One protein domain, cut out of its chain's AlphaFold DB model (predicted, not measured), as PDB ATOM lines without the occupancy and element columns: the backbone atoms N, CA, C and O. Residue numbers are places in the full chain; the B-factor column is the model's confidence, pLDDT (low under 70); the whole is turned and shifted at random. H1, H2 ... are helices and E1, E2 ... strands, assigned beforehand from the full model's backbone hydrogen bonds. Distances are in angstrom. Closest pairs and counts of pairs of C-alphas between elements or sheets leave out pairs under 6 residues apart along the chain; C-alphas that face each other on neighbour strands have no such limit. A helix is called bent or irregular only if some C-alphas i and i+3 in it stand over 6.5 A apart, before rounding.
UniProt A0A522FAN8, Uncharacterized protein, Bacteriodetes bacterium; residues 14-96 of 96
ATOM      1  N   GLU A  14     -22.575 -54.770  12.059       92.25
ATOM      2  CA  GLU A  14     -23.318 -55.276  13.214       92.25
ATOM      3  C   GLU A  14     -24.761 -54.746  13.245       92.25
ATOM      4  O   GLU A  14     -25.698 -55.496  13.521       92.25
ATOM      5  N   GLN A  15     -24.961 -53.472  12.898       94.19
ATOM      6  CA  GLN A  15     -26.292 -52.861  12.807       94.19
ATOM      7  C   GLN A  15     -27.108 -53.428  11.648       94.19
ATOM      8  O   GLN A  15     -28.317 -53.614  11.783       94.19
ATOM      9  N   LEU A  16     -26.460 -53.714  10.517       93.88
ATOM     10  CA  LEU A  16     -27.117 -54.317   9.359       93.88
ATOM     11  C   LEU A  16     -27.536 -55.763   9.660       93.88
ATOM     12  O   LEU A  16     -28.688 -56.117   9.409       93.88
ATOM     13  N   CYS A  17     -26.667 -56.561  10.285       94.06
ATOM     14  CA  CYS A  17     -26.996 -57.917  10.729       94.06
ATOM     15  C   CYS A  17     -28.098 -57.926  11.801       94.06
ATOM     16  O   CYS A  17     -28.988 -58.781  11.777       94.06
ATOM     17  N   LYS A  18     -28.086 -56.962  12.734       95.94
ATOM     18  CA  LYS A  18     -29.173 -56.804  13.712       95.94
ATOM     19  C   LYS A  18     -30.495 -56.517  13.002       95.94
ATOM     20  O   LYS A  18     -31.485 -57.188  13.301       95.94
ATOM     21  N   LEU A  19     -30.502 -55.589  12.041       96.19
ATOM     22  CA  LEU A  19     -31.697 -55.254  11.267       96.19
ATOM     23  C   LEU A  19     -32.217 -56.475  10.505       96.19
ATOM     24  O   LEU A  19     -33.410 -56.753  10.551       96.19
ATOM     25  N   GLU A  20     -31.336 -57.218   9.842       96.31
ATOM     26  CA  GLU A  20     -31.688 -58.445   9.130       96.31
ATOM     27  C   GLU A  20     -32.377 -59.459  10.050       96.31
ATOM     28  O   GLU A  20     -33.490 -59.897   9.757       96.31
ATOM     29  N   SER A  21     -31.781 -59.754  11.209       96.69
ATOM     30  CA  SER A  21     -32.374 -60.674  12.186       96.69
ATOM     31  C   SER A  21     -33.737 -60.188  12.690       96.69
ATOM     32  O   SER A  21     -34.658 -60.981  12.903       96.69
ATOM     33  N   GLU A  22     -33.898 -58.879  12.900       97.31
ATOM     34  CA  GLU A  22     -35.181 -58.295  13.287       97.31
ATOM     35  C   GLU A  22     -36.239 -58.420  12.181       97.31
ATOM     36  O   GLU A  22     -37.400 -58.707  12.489       97.31
ATOM     37  N   ILE A  23     -35.852 -58.239  10.913       97.19
ATOM     38  CA  ILE A  23     -36.727 -58.411   9.746       97.19
ATOM     39  C   ILE A  23     -37.182 -59.866   9.649       97.19
ATOM     40  O   ILE A  23     -38.381 -60.116   9.553       97.19
ATOM     41  N   GLU A  24     -36.264 -60.828   9.750       96.75
ATOM     42  CA  GLU A  24     -36.590 -62.259   9.717       96.75
ATOM     43  C   GLU A  24     -37.568 -62.647  10.832       96.75
ATOM     44  O   GLU A  24     -38.579 -63.305  10.587       96.75
ATOM     45  N   LYS A  25     -37.335 -62.162  12.059       97.25
ATOM     46  CA  LYS A  25     -38.238 -62.381  13.204       97.25
ATOM     47  C   LYS A  25     -39.589 -61.680  13.048       97.25
ATOM     48  O   LYS A  25     -40.579 -62.091  13.659       97.25
ATOM     49  N   ALA A  26     -39.649 -60.573  12.314       96.12
ATOM     50  CA  ALA A  26     -40.898 -59.882  12.006       96.12
ATOM     51  C   ALA A  26     -41.648 -60.517  10.824       96.12
ATOM     52  O   ALA A  26     -42.869 -60.381  10.749       96.12
ATOM     53  N   GLY A  27     -40.935 -61.229   9.951       97.00
ATOM     54  CA  GLY A  27     -41.418 -61.854   8.725       97.00
ATOM     55  C   GLY A  27     -41.226 -60.989   7.478       97.00
ATOM     56  O   GLY A  27     -41.136 -61.536   6.386       97.00
ATOM     57  N   ASP A  28     -41.160 -59.664   7.626       95.56
ATOM     58  CA  ASP A  28     -40.804 -58.710   6.572       95.56
ATOM     59  C   ASP A  28     -40.466 -57.329   7.177       95.56
ATOM     60  O   ASP A  28     -40.639 -57.083   8.380       95.56
ATOM     61  N   PHE A  29     -39.954 -56.427   6.334       95.81
ATOM     62  CA  PHE A  29     -39.553 -55.083   6.745       95.81
ATOM     63  C   PHE A  29     -40.748 -54.226   7.187       95.81
ATOM     64  O   PHE A  29     -40.660 -53.537   8.200       95.81
ATOM     65  N   GLU A  30     -41.894 -54.300   6.505       94.81
ATOM     66  CA  GLU A  30     -43.077 -53.503   6.857       94.81
ATOM     67  C   GLU A  30     -43.618 -53.861   8.247       94.81
ATOM     68  O   GLU A  30     -43.895 -52.978   9.063       94.81
ATOM     69  N   LYS A  31     -43.703 -55.153   8.577       95.81
ATOM     70  CA  LYS A  31     -44.075 -55.639   9.911       95.81
ATOM     71  C   LYS A  31     -43.083 -55.182  10.966       95.81
ATOM     72  O   LYS A  31     -43.505 -54.824  12.070       95.81
ATOM     73  N   LEU A  32     -41.786 -55.160  10.655       97.38
ATOM     74  CA  LEU A  32     -40.797 -54.581  11.559       97.38
ATOM     75  C   LEU A  32     -41.061 -53.085  11.768       97.38
ATOM     76  O   LEU A  32     -41.005 -52.614  12.900       97.38
ATOM     77  N   MET A  33     -41.416 -52.347  10.718       97.06
ATOM     78  CA  MET A  33     -41.731 -50.922  10.813       97.06
ATOM     79  C   MET A  33     -43.003 -50.645  11.617       97.06
ATOM     80  O   MET A  33     -43.041 -49.664  12.359       97.06
ATOM     81  N   PHE A  34     -44.002 -51.530  11.587       95.75
ATOM     82  CA  PHE A  34     -45.118 -51.476  12.538       95.75
ATOM     83  C   PHE A  34     -44.659 -51.716  13.981       95.75
ATOM     84  O   PHE A  34     -45.045 -50.967  14.879       95.75
ATOM     85  N   LYS A  35     -43.799 -52.716  14.225       95.62
ATOM     86  CA  LYS A  35     -43.256 -52.997  15.571       95.62
ATOM     87  C   LYS A  35     -42.411 -51.839  16.112       95.62
ATOM     88  O   LYS A  35     -42.560 -51.468  17.273       95.62
ATOM     89  N   LYS A  36     -41.584 -51.227  15.261       95.88
ATOM     90  CA  LYS A  36     -40.788 -50.029  15.570       95.88
ATOM     91  C   LYS A  36     -41.608 -48.735  15.522       95.88
ATOM     92  O   LYS A  36     -41.044 -47.648  15.622       95.88
ATOM     93  N   LYS A  37     -42.931 -48.831  15.339       95.44
ATOM     94  CA  LYS A  37     -43.875 -47.708  15.252       95.44
ATOM     95  C   LYS A  37     -43.464 -46.626  14.243       95.44
ATOM     96  O   LYS A  37     -43.780 -45.454  14.436       95.44
ATOM     97  N   ALA A  38     -42.744 -47.015  13.194       95.31
ATOM     98  CA  ALA A  38     -42.428 -46.190  12.034       95.31
ATOM     99  C   ALA A  38     -43.595 -46.171  11.029       95.31
ATOM    100  O   ALA A  38     -43.757 -45.205  10.289       95.31
ATOM    101  N   LEU A  39     -44.430 -47.215  11.049       95.44
ATOM    102  CA  LEU A  39     -45.733 -47.260  10.389       95.44
ATOM    103  C   LEU A  39     -46.857 -47.332  11.424       95.44
ATOM    104  O   LEU A  39     -46.713 -47.935  12.490       95.44
ATOM    105  N   LYS A  40     -48.002 -46.755  11.068       93.38
ATOM    106  CA  LYS A  40     -49.266 -46.858  11.801       93.38
ATOM    107  C   LYS A  40     -50.416 -47.127  10.834       93.38
ATOM    108  O   LYS A  40     -50.284 -46.939   9.627       93.38
ATOM    109  N   LYS A  41     -51.537 -47.611  11.366       93.00
ATOM    110  CA  LYS A  41     -52.792 -47.718  10.617       93.00
ATOM    111  C   LYS A  41     -53.712 -46.581  11.035       93.00
ATOM    112  O   LYS A  41     -53.982 -46.443  12.223       93.00
ATOM    113  N   GLU A  42     -54.203 -45.828  10.065       91.31
ATOM    114  CA  GLU A  42     -55.241 -44.810  10.242       91.31
ATOM    115  C   GLU A  42     -56.340 -45.093   9.220       91.31
ATOM    116  O   GLU A  42     -56.055 -45.264   8.037       91.31
ATOM    117  N   ASP A  43     -57.578 -45.259   9.691       89.25
ATOM    118  CA  ASP A  43     -58.753 -45.551   8.856       89.25
ATOM    119  C   ASP A  43     -58.553 -46.699   7.849       89.25
ATOM    120  O   ASP A  43     -58.957 -46.643   6.689       89.25
ATOM    121  N   GLY A  44     -57.874 -47.767   8.285       88.50
ATOM    122  CA  GLY A  44     -57.577 -48.938   7.450       88.50
ATOM    123  C   GLY A  44     -56.438 -48.740   6.442       88.50
ATOM    124  O   GLY A  44     -56.020 -49.711   5.813       88.50
ATOM    125  N   THR A  45     -55.883 -47.531   6.344       90.19
ATOM    126  CA  THR A  45     -54.752 -47.186   5.478       90.19
ATOM    127  C   THR A  45     -53.445 -47.233   6.264       90.19
ATOM    128  O   THR A  45     -53.391 -46.874   7.441       90.19
ATOM    129  N   MET A  46     -52.374 -47.707   5.626       91.56
ATOM    130  CA  MET A  46     -51.033 -47.646   6.205       91.56
ATOM    131  C   MET A  46     -50.448 -46.254   6.004       91.56
ATOM    132  O   MET A  46     -50.411 -45.749   4.883       91.56
ATOM    133  N   VAL A  47     -49.975 -45.651   7.089       94.00
ATOM    134  CA  VAL A  47     -49.429 -44.295   7.090       94.00
ATOM    135  C   VAL A  47     -48.083 -44.298   7.798       94.00
ATOM    136  O   VAL A  47     -47.881 -45.003   8.792       94.00
ATOM    137  N   VAL A  48     -47.153 -43.497   7.289       94.00
ATOM    138  CA  VAL A  48     -45.869 -43.260   7.945       94.00
ATOM    139  C   VAL A  48     -46.098 -42.465   9.230       94.00
ATOM    140  O   VAL A  48     -46.821 -41.468   9.247       94.00
ATOM    141  N   ALA A  49     -45.497 -42.921  10.324       93.44
ATOM    142  CA  ALA A  49     -45.554 -42.220  11.593       93.44
ATOM    143  C   ALA A  49     -44.591 -41.024  11.592       93.44
ATOM    144  O   ALA A  49     -43.466 -41.115  11.101       93.44
ATOM    145  N   VAL A  50     -45.040 -39.922  12.189       93.50
ATOM    146  CA  VAL A  50     -44.241 -38.716  12.422       93.50
ATOM    147  C   VAL A  50     -44.181 -38.482  13.929       93.50
ATOM    148  O   VAL A  50     -45.206 -38.572  14.604       93.50
ATOM    149  N   TYR A  51     -42.984 -38.225  14.450       92.69
ATOM    150  CA  TYR A  51     -42.715 -37.997  15.867       92.69
ATOM    151  C   TYR A  51     -42.214 -36.575  16.076       92.69
ATOM    152  O   TYR A  51     -41.110 -36.241  15.656       92.69
ATOM    153  N   GLU A  52     -43.010 -35.757  16.762       90.88
ATOM    154  CA  GLU A  52     -42.582 -34.417  17.186       90.88
ATOM    155  C   GLU A  52     -41.434 -34.501  18.204       90.88
ATOM    156  O   GLU A  52     -40.477 -33.732  18.137       90.88
ATOM    157  N   ASP A  53     -41.500 -35.487  19.106       92.75
ATOM    158  CA  ASP A  53     -40.456 -35.795  20.082       92.75
ATOM    159  C   ASP A  53     -39.545 -36.916  19.561       92.75
ATOM    160  O   ASP A  53     -39.806 -38.113  19.745       92.75
ATOM    161  N   ILE A  54     -38.475 -36.510  18.874       93.19
ATOM    162  CA  ILE A  54     -37.486 -37.438  18.316       93.19
ATOM    163  C   ILE A  54     -36.692 -38.155  19.412       93.19
ATOM    164  O   ILE A  54     -36.338 -39.316  19.233       93.19
ATOM    165  N   GLU A  55     -36.434 -37.512  20.554       94.06
ATOM    166  CA  GLU A  55     -35.604 -38.087  21.620       94.06
ATOM    167  C   GLU A  55     -36.308 -39.269  22.277       94.06
ATOM    168  O   GLU A  55     -35.713 -40.337  22.441       94.06
ATOM    169  N   LYS A  56     -37.616 -39.143  22.509       93.56
ATOM    170  CA  LYS A  56     -38.441 -40.260  22.971       93.56
ATOM    171  C   LYS A  56     -38.444 -41.432  21.991       93.56
ATOM    172  O   LYS A  56     -38.459 -42.589  22.411       93.56
ATOM    173  N   TYR A  57     -38.433 -41.170  20.684       95.06
ATOM    174  CA  TYR A  57     -38.325 -42.243  19.696       95.06
ATOM    175  C   TYR A  57     -36.967 -42.952  19.782       95.06
ATOM    176  O   TYR A  57     -36.912 -44.185  19.789       95.06
ATOM    177  N   LYS A  58     -35.876 -42.184  19.901       94.31
ATOM    178  CA  LYS A  58     -34.520 -42.726  20.063       94.31
ATOM    179  C   LYS A  58     -34.418 -43.621  21.297       94.31
ATOM    180  O   LYS A  58     -33.879 -44.716  21.191       94.31
ATOM    181  N   GLU A  59     -34.958 -43.190  22.435       95.31
ATOM    182  CA  GLU A  59     -34.958 -43.971  23.684       95.31
ATOM    183  C   GLU A  59     -35.659 -45.325  23.551       95.31
ATOM    184  O   GLU A  59     -35.242 -46.299  24.173       95.31
ATOM    185  N   LEU A  60     -36.716 -45.397  22.740       94.88
ATOM    186  CA  LEU A  60     -37.503 -46.616  22.574       94.88
ATOM    187  C   LEU A  60     -36.894 -47.608  21.580       94.88
ATOM    188  O   LEU A  60     -37.090 -48.811  21.744       94.88
ATOM    189  N   PHE A  61     -36.237 -47.122  20.521       95.56
ATOM    190  CA  PHE A  61     -35.913 -47.961  19.356       95.56
ATOM    191  C   PHE A  61     -34.458 -47.914  18.896       95.56
ATOM    192  O   PHE A  61     -34.060 -48.778  18.113       95.56
ATOM    193  N   LEU A  62     -33.666 -46.942  19.353       94.81
ATOM    194  CA  LEU A  62     -32.232 -46.864  19.071       94.81
ATOM    195  C   LEU A  62     -31.428 -47.294  20.298       94.81
ATOM    196  O   LEU A  62     -30.651 -46.527  20.861       94.81
ATOM    197  N   THR A  63     -31.656 -48.529  20.726       93.50
ATOM    198  CA  THR A  63     -30.980 -49.165  21.860       93.50
ATOM    199  C   THR A  63     -29.999 -50.230  21.371       93.50
ATOM    200  O   THR A  63     -30.047 -50.629  20.206       93.50
ATOM    201  N   GLU A  64     -29.145 -50.726  22.268       93.50
ATOM    202  CA  GLU A  64     -28.191 -51.808  21.979       93.50
ATOM    203  C   GLU A  64     -27.288 -51.467  20.774       93.50
ATOM    204  O   GLU A  64     -26.624 -50.432  20.767       93.50
ATOM    205  N   GLU A  65     -27.269 -52.291  19.721       94.19
ATOM    206  CA  GLU A  65     -26.422 -52.095  18.538       94.19
ATOM    207  C   GLU A  65     -26.755 -50.802  17.770       94.19
ATOM    208  O   GLU A  65     -25.921 -50.277  17.026       94.19
ATOM    209  N   TYR A  66     -27.951 -50.244  17.974       94.75
ATOM    210  CA  TYR A  66     -28.367 -48.974  17.383       94.75
ATOM    211  C   TYR A  66     -28.037 -47.751  18.246       94.75
ATOM    212  O   TYR A  66     -28.272 -46.628  17.803       94.75
ATOM    213  N   GLU A  67     -27.487 -47.921  19.452       93.75
ATOM    214  CA  GLU A  67     -27.266 -46.816  20.394       93.75
ATOM    215  C   GLU A  67     -26.353 -45.723  19.822       93.75
ATOM    216  O   GLU A  67     -26.634 -44.531  19.954       93.75
ATOM    217  N   SER A  68     -25.309 -46.109  19.084       91.44
ATOM    218  CA  SER A  68     -24.418 -45.155  18.411       91.44
ATOM    219  C   SER A  68     -25.139 -44.306  17.353       91.44
ATOM    220  O   SER A  68     -24.746 -43.160  17.106       91.44
ATOM    221  N   LEU A  69     -26.241 -44.807  16.784       91.88
ATOM    222  CA  LEU A  69     -27.031 -44.106  15.772       91.88
ATOM    223  C   LEU A  69     -27.887 -42.980  16.363       91.88
ATOM    224  O   LEU A  69     -28.328 -42.106  15.620       91.88
ATOM    225  N   ARG A  70     -28.079 -42.928  17.689       92.38
ATOM    226  CA  ARG A  70     -28.804 -41.828  18.356       92.38
ATOM    227  C   ARG A  70     -28.195 -40.459  18.054       92.38
ATOM    228  O   ARG A  70     -28.927 -39.475  17.951       92.38
ATOM    229  N   SER A  71     -26.869 -40.419  17.897       88.31
ATOM    230  CA  SER A  71     -26.095 -39.204  17.616       88.31
ATOM    231  C   SER A  71     -26.336 -38.627  16.218       88.31
ATOM    232  O   SER A  71     -26.195 -37.423  16.027       88.31
ATOM    233  N   ILE A  72     -26.723 -39.471  15.259       87.75
ATOM    234  CA  ILE A  72     -26.945 -39.087  13.858       87.75
ATOM    235  C   ILE A  72     -28.421 -39.117  13.457       87.75
ATOM    236  O   ILE A  72     -28.757 -38.755  12.336       87.75
ATOM    237  N   TYR A  73     -29.302 -39.588  14.339       89.00
ATOM    238  CA  TYR A  73     -30.735 -39.593  14.092       89.00
ATOM    239  C   TYR A  73     -31.296 -38.183  14.302       89.00
ATOM    240  O   TYR A  73     -31.339 -37.677  15.425       89.00
ATOM    241  N   ASP A  74     -31.742 -37.557  13.220       88.44
ATOM    242  CA  ASP A  74     -32.174 -36.156  13.170       88.44
ATOM    243  C   ASP A  74     -33.553 -35.966  12.517       88.44
ATOM    244  O   ASP A  74     -34.008 -34.844  12.303       88.44
ATOM    245  N   THR A  75     -34.245 -37.063  12.214       89.75
ATOM    246  CA  THR A  75     -35.516 -37.044  11.491       89.75
ATOM    247  C   THR A  75     -36.711 -37.243  12.416       89.75
ATOM    248  O   THR A  75     -36.685 -38.057  13.333       89.75
ATOM    249  N   GLN A  76     -37.812 -36.550  12.129       93.75
ATOM    250  CA  GLN A  76     -39.118 -36.821  12.743       93.75
ATOM    251  C   GLN A  76     -39.835 -38.013  12.099       93.75
ATOM    252  O   GLN A  76     -40.903 -38.415  12.553       93.75
ATOM    253  N   VAL A  77     -39.277 -38.565  11.021       94.19
ATOM    254  CA  VAL A  77     -39.880 -39.614  10.201       94.19
ATOM    255  C   VAL A  77     -39.014 -40.872  10.309       94.19
ATOM    256  O   VAL A  77     -38.085 -41.053   9.515       94.19
ATOM    257  N   PRO A  78     -39.294 -41.780  11.265       94.12
ATOM    258  CA  PRO A  78     -38.460 -42.957  11.478       94.12
ATOM    259  C   PRO A  78     -38.362 -43.878  10.270       94.12
ATOM    260  O   PRO A  78     -37.336 -44.523  10.079       94.12
ATOM    261  N   TRP A  79     -39.410 -43.924   9.443       93.44
ATOM    262  CA  TRP A  79     -39.413 -44.701   8.207       93.44
ATOM    263  C   TRP A  79     -38.225 -44.350   7.307       93.44
ATOM    264  O   TRP A  79     -37.577 -45.247   6.780       93.44
ATOM    265  N   SER A  80     -37.890 -43.064   7.174       91.69
ATOM    266  CA  SER A  80     -36.757 -42.624   6.357       91.69
ATOM    267  C   SER A  80     -35.427 -43.147   6.897       91.69
ATOM    268  O   SER A  80     -34.583 -43.597   6.126       91.69
ATOM    269  N   PHE A  81     -35.255 -43.138   8.220       93.50
ATOM    270  CA  PHE A  81     -34.047 -43.644   8.868       93.50
ATOM    271  C   PHE A  81     -33.896 -45.161   8.696       93.50
ATOM    272  O   PHE A  81     -32.865 -45.638   8.221       93.50
ATOM    273  N   TRP A  82     -34.935 -45.928   9.033       95.19
ATOM    274  CA  TRP A  82     -34.897 -47.385   8.910       95.19
ATOM    275  C   TRP A  82     -34.844 -47.842   7.451       95.19
ATOM    276  O   TRP A  82     -34.196 -48.842   7.153       95.19
ATOM    277  N   GLY A  83     -35.480 -47.102   6.541       93.75
ATOM    278  CA  GLY A  83     -35.410 -47.339   5.102       93.75
ATOM    279  C   GLY A  83     -33.985 -47.195   4.573       93.75
ATOM    280  O   GLY A  83     -33.517 -48.068   3.853       93.75
ATOM    281  N   ALA A  84     -33.247 -46.171   5.008       92.00
ATOM    282  CA  ALA A  84     -31.838 -46.015   4.643       92.00
ATOM    283  C   ALA A  84     -30.959 -47.170   5.161       92.00
ATOM    284  O   ALA A  84     -30.060 -47.641   4.454       92.00
ATOM    285  N   LEU A  85     -31.221 -47.647   6.384       93.50
ATOM    286  CA  LEU A  85     -30.534 -48.812   6.949       93.50
ATOM    287  C   LEU A  85     -30.845 -50.078   6.137       93.50
ATOM    288  O   LEU A  85     -29.941 -50.845   5.810       93.50
ATOM    289  N   TYR A  86     -32.103 -50.253   5.736       94.94
ATOM    290  CA  TYR A  86     -32.545 -51.377   4.915       94.94
ATOM    291  C   TYR A  86     -31.962 -51.351   3.497       94.94
ATOM    292  O   TYR A  86     -31.467 -52.368   3.019       94.94
ATOM    293  N   GLU A  87     -31.920 -50.189   2.843       93.31
ATOM    294  CA  GLU A  87     -31.239 -50.027   1.553       93.31
ATOM    295  C   GLU A  87     -29.748 -50.381   1.645       93.31
ATOM    296  O   GLU A  87     -29.181 -50.959   0.717       93.31
ATOM    297  N   SER A  88     -29.105 -50.033   2.762       91.88
ATOM    298  CA  SER A  88     -27.697 -50.357   3.001       91.88
ATOM    299  C   SER A  88     -27.490 -51.860   3.189       91.88
ATOM    300  O   SER A  88     -26.537 -52.412   2.641       91.88
ATOM    301  N   LEU A  89     -28.414 -52.534   3.883       92.94
ATOM    302  CA  LEU A  89     -28.429 -53.992   4.010       92.94
ATOM    303  C   LEU A  89     -28.580 -54.678   2.643       92.94
ATOM    304  O   LEU A  89     -27.846 -55.615   2.352       92.94
ATOM    305  N   ILE A  90     -29.491 -54.204   1.785       92.19
ATOM    306  CA  ILE A  90     -29.674 -54.769   0.436       92.19
ATOM    307  C   ILE A  90     -28.379 -54.652  -0.374       92.19
ATOM    308  O   ILE A  90     -27.907 -55.642  -0.922       92.19
ATOM    309  N   LYS A  91     -27.755 -53.469  -0.386       90.12
ATOM    310  CA  LYS A  91     -26.495 -53.245  -1.112       90.12
ATOM    311  C   LYS A  91     -25.343 -54.099  -0.589       90.12
ATOM    312  O   LYS A  91     -24.497 -54.504  -1.376       90.12
ATOM    313  N   MET A  92     -25.293 -54.345   0.722       87.25
ATOM    314  CA  MET A  92     -24.302 -55.243   1.317       87.25
ATOM    315  C   MET A  92     -24.459 -56.665   0.767       87.25
ATOM    316  O   MET A  92     -23.465 -57.263   0.377       87.25
ATOM    317  N   LYS A  93     -25.698 -57.160   0.668       85.81
ATOM    318  CA  LYS A  93     -26.000 -58.503   0.148       85.81
ATOM    319  C   LYS A  93     -25.757 -58.656  -1.351       85.81
ATOM    320  O   LYS A  93     -25.383 -59.728  -1.794       85.81
ATOM    321  N   GLU A  94     -25.989 -57.608  -2.139       85.44
ATOM    322  CA  GLU A  94     -25.714 -57.624  -3.587       85.44
ATOM    323  C   GLU A  94     -24.211 -57.578  -3.915       85.44
ATOM    324  O   GLU A  94     -23.823 -57.831  -5.056       85.44
ATOM    325  N   ALA A  95     -23.375 -57.206  -2.942       75.75
ATOM    326  CA  ALA A  95     -21.925 -57.130  -3.089       75.75
ATOM    327  C   ALA A  95     -21.187 -58.419  -2.671       75.75
ATOM    328  O   ALA A  95     -19.974 -58.490  -2.885       75.75
ATOM    329  N   GLU A  96     -21.890 -59.394  -2.079       58.88
ATOM    330  CA  GLU A  96     -21.408 -60.762  -1.803       58.88
ATOM    331  C   GLU A  96     -21.621 -61.697  -3.002       58.88
ATOM    332  O   GLU A  96     -20.703 -62.509  -3.265       58.88
TER     333      GLU A  96
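This is residues 14 to 96 of the 96 residues of an uncharacterized protein of Bacteriodetes bacterium (UniProt A0A522FAN8). Helix H1 crosses the long last helix H5, with H2 turning off H1's end and H3 and H4 loosely side by side, H4 meeting the beginning of H1. The small hairpin E1 E2 and the last residue, Glu 96, lie toward opposite ends of the longest axis. The printed part has 83 residues, with H1, H2, E1, E2, H3, H4 and H5 along the chain; the two-stranded sheet is antiparallel and the class is mostly helix. It is compact, with a radius of gyration of the C-alphas of 12.9 A and spans of 41 by 30 by 18 A.

H1, residues 14 to 26, begins at C-alpha (-23.318, -55.276, 13.214) and is 18.2 A long. H2 is residues 29 to 35, E1 39 to 42, E2 45 to 48 and H3 54 to 61. H4, residues 64 to 71, is irregular: C-alphas 65 and 68 are 7.2 A apart. H5, residues 78 to 94, is 24.6 A long and ends at C-alpha (-25.714, -57.624, -3.587).

The hub H1 touches H5 with residues 16 to 20 alone, about perpendicular at 77 degrees; their closest C-alphas, Leu 16 and Leu 89, are 5.5 A apart. H1 and H2 touch only at the corner, C-alphas Ile 23 and Phe 29 being closest at 5.3 A. H1 touches H4 at Gln 15 and Glu 65, closest C-alphas, 5.8 A. H3 and H4 are close but not clearly touching, C-alphas Lys 58 and Arg 70 being closest at 6.0 A, at a shallow tilt of 11 degrees, opposite ways. In hairpin E1 E2, N 40 and O 47 are 2.9 A apart, within hydrogen-bond range. In H1, H2, H3 and H5 every O i to N i+4 pair is within range; H4 has 0 of 4, and 3 of 5 O i to N i+3 pairs.

The C-alphas of Asp 43 and Glu 96 are the farthest apart, 41.7 A. The printed part has no cut and no long link. Mean pLDDT of the printed part is 92.8; residue 96 is under 70.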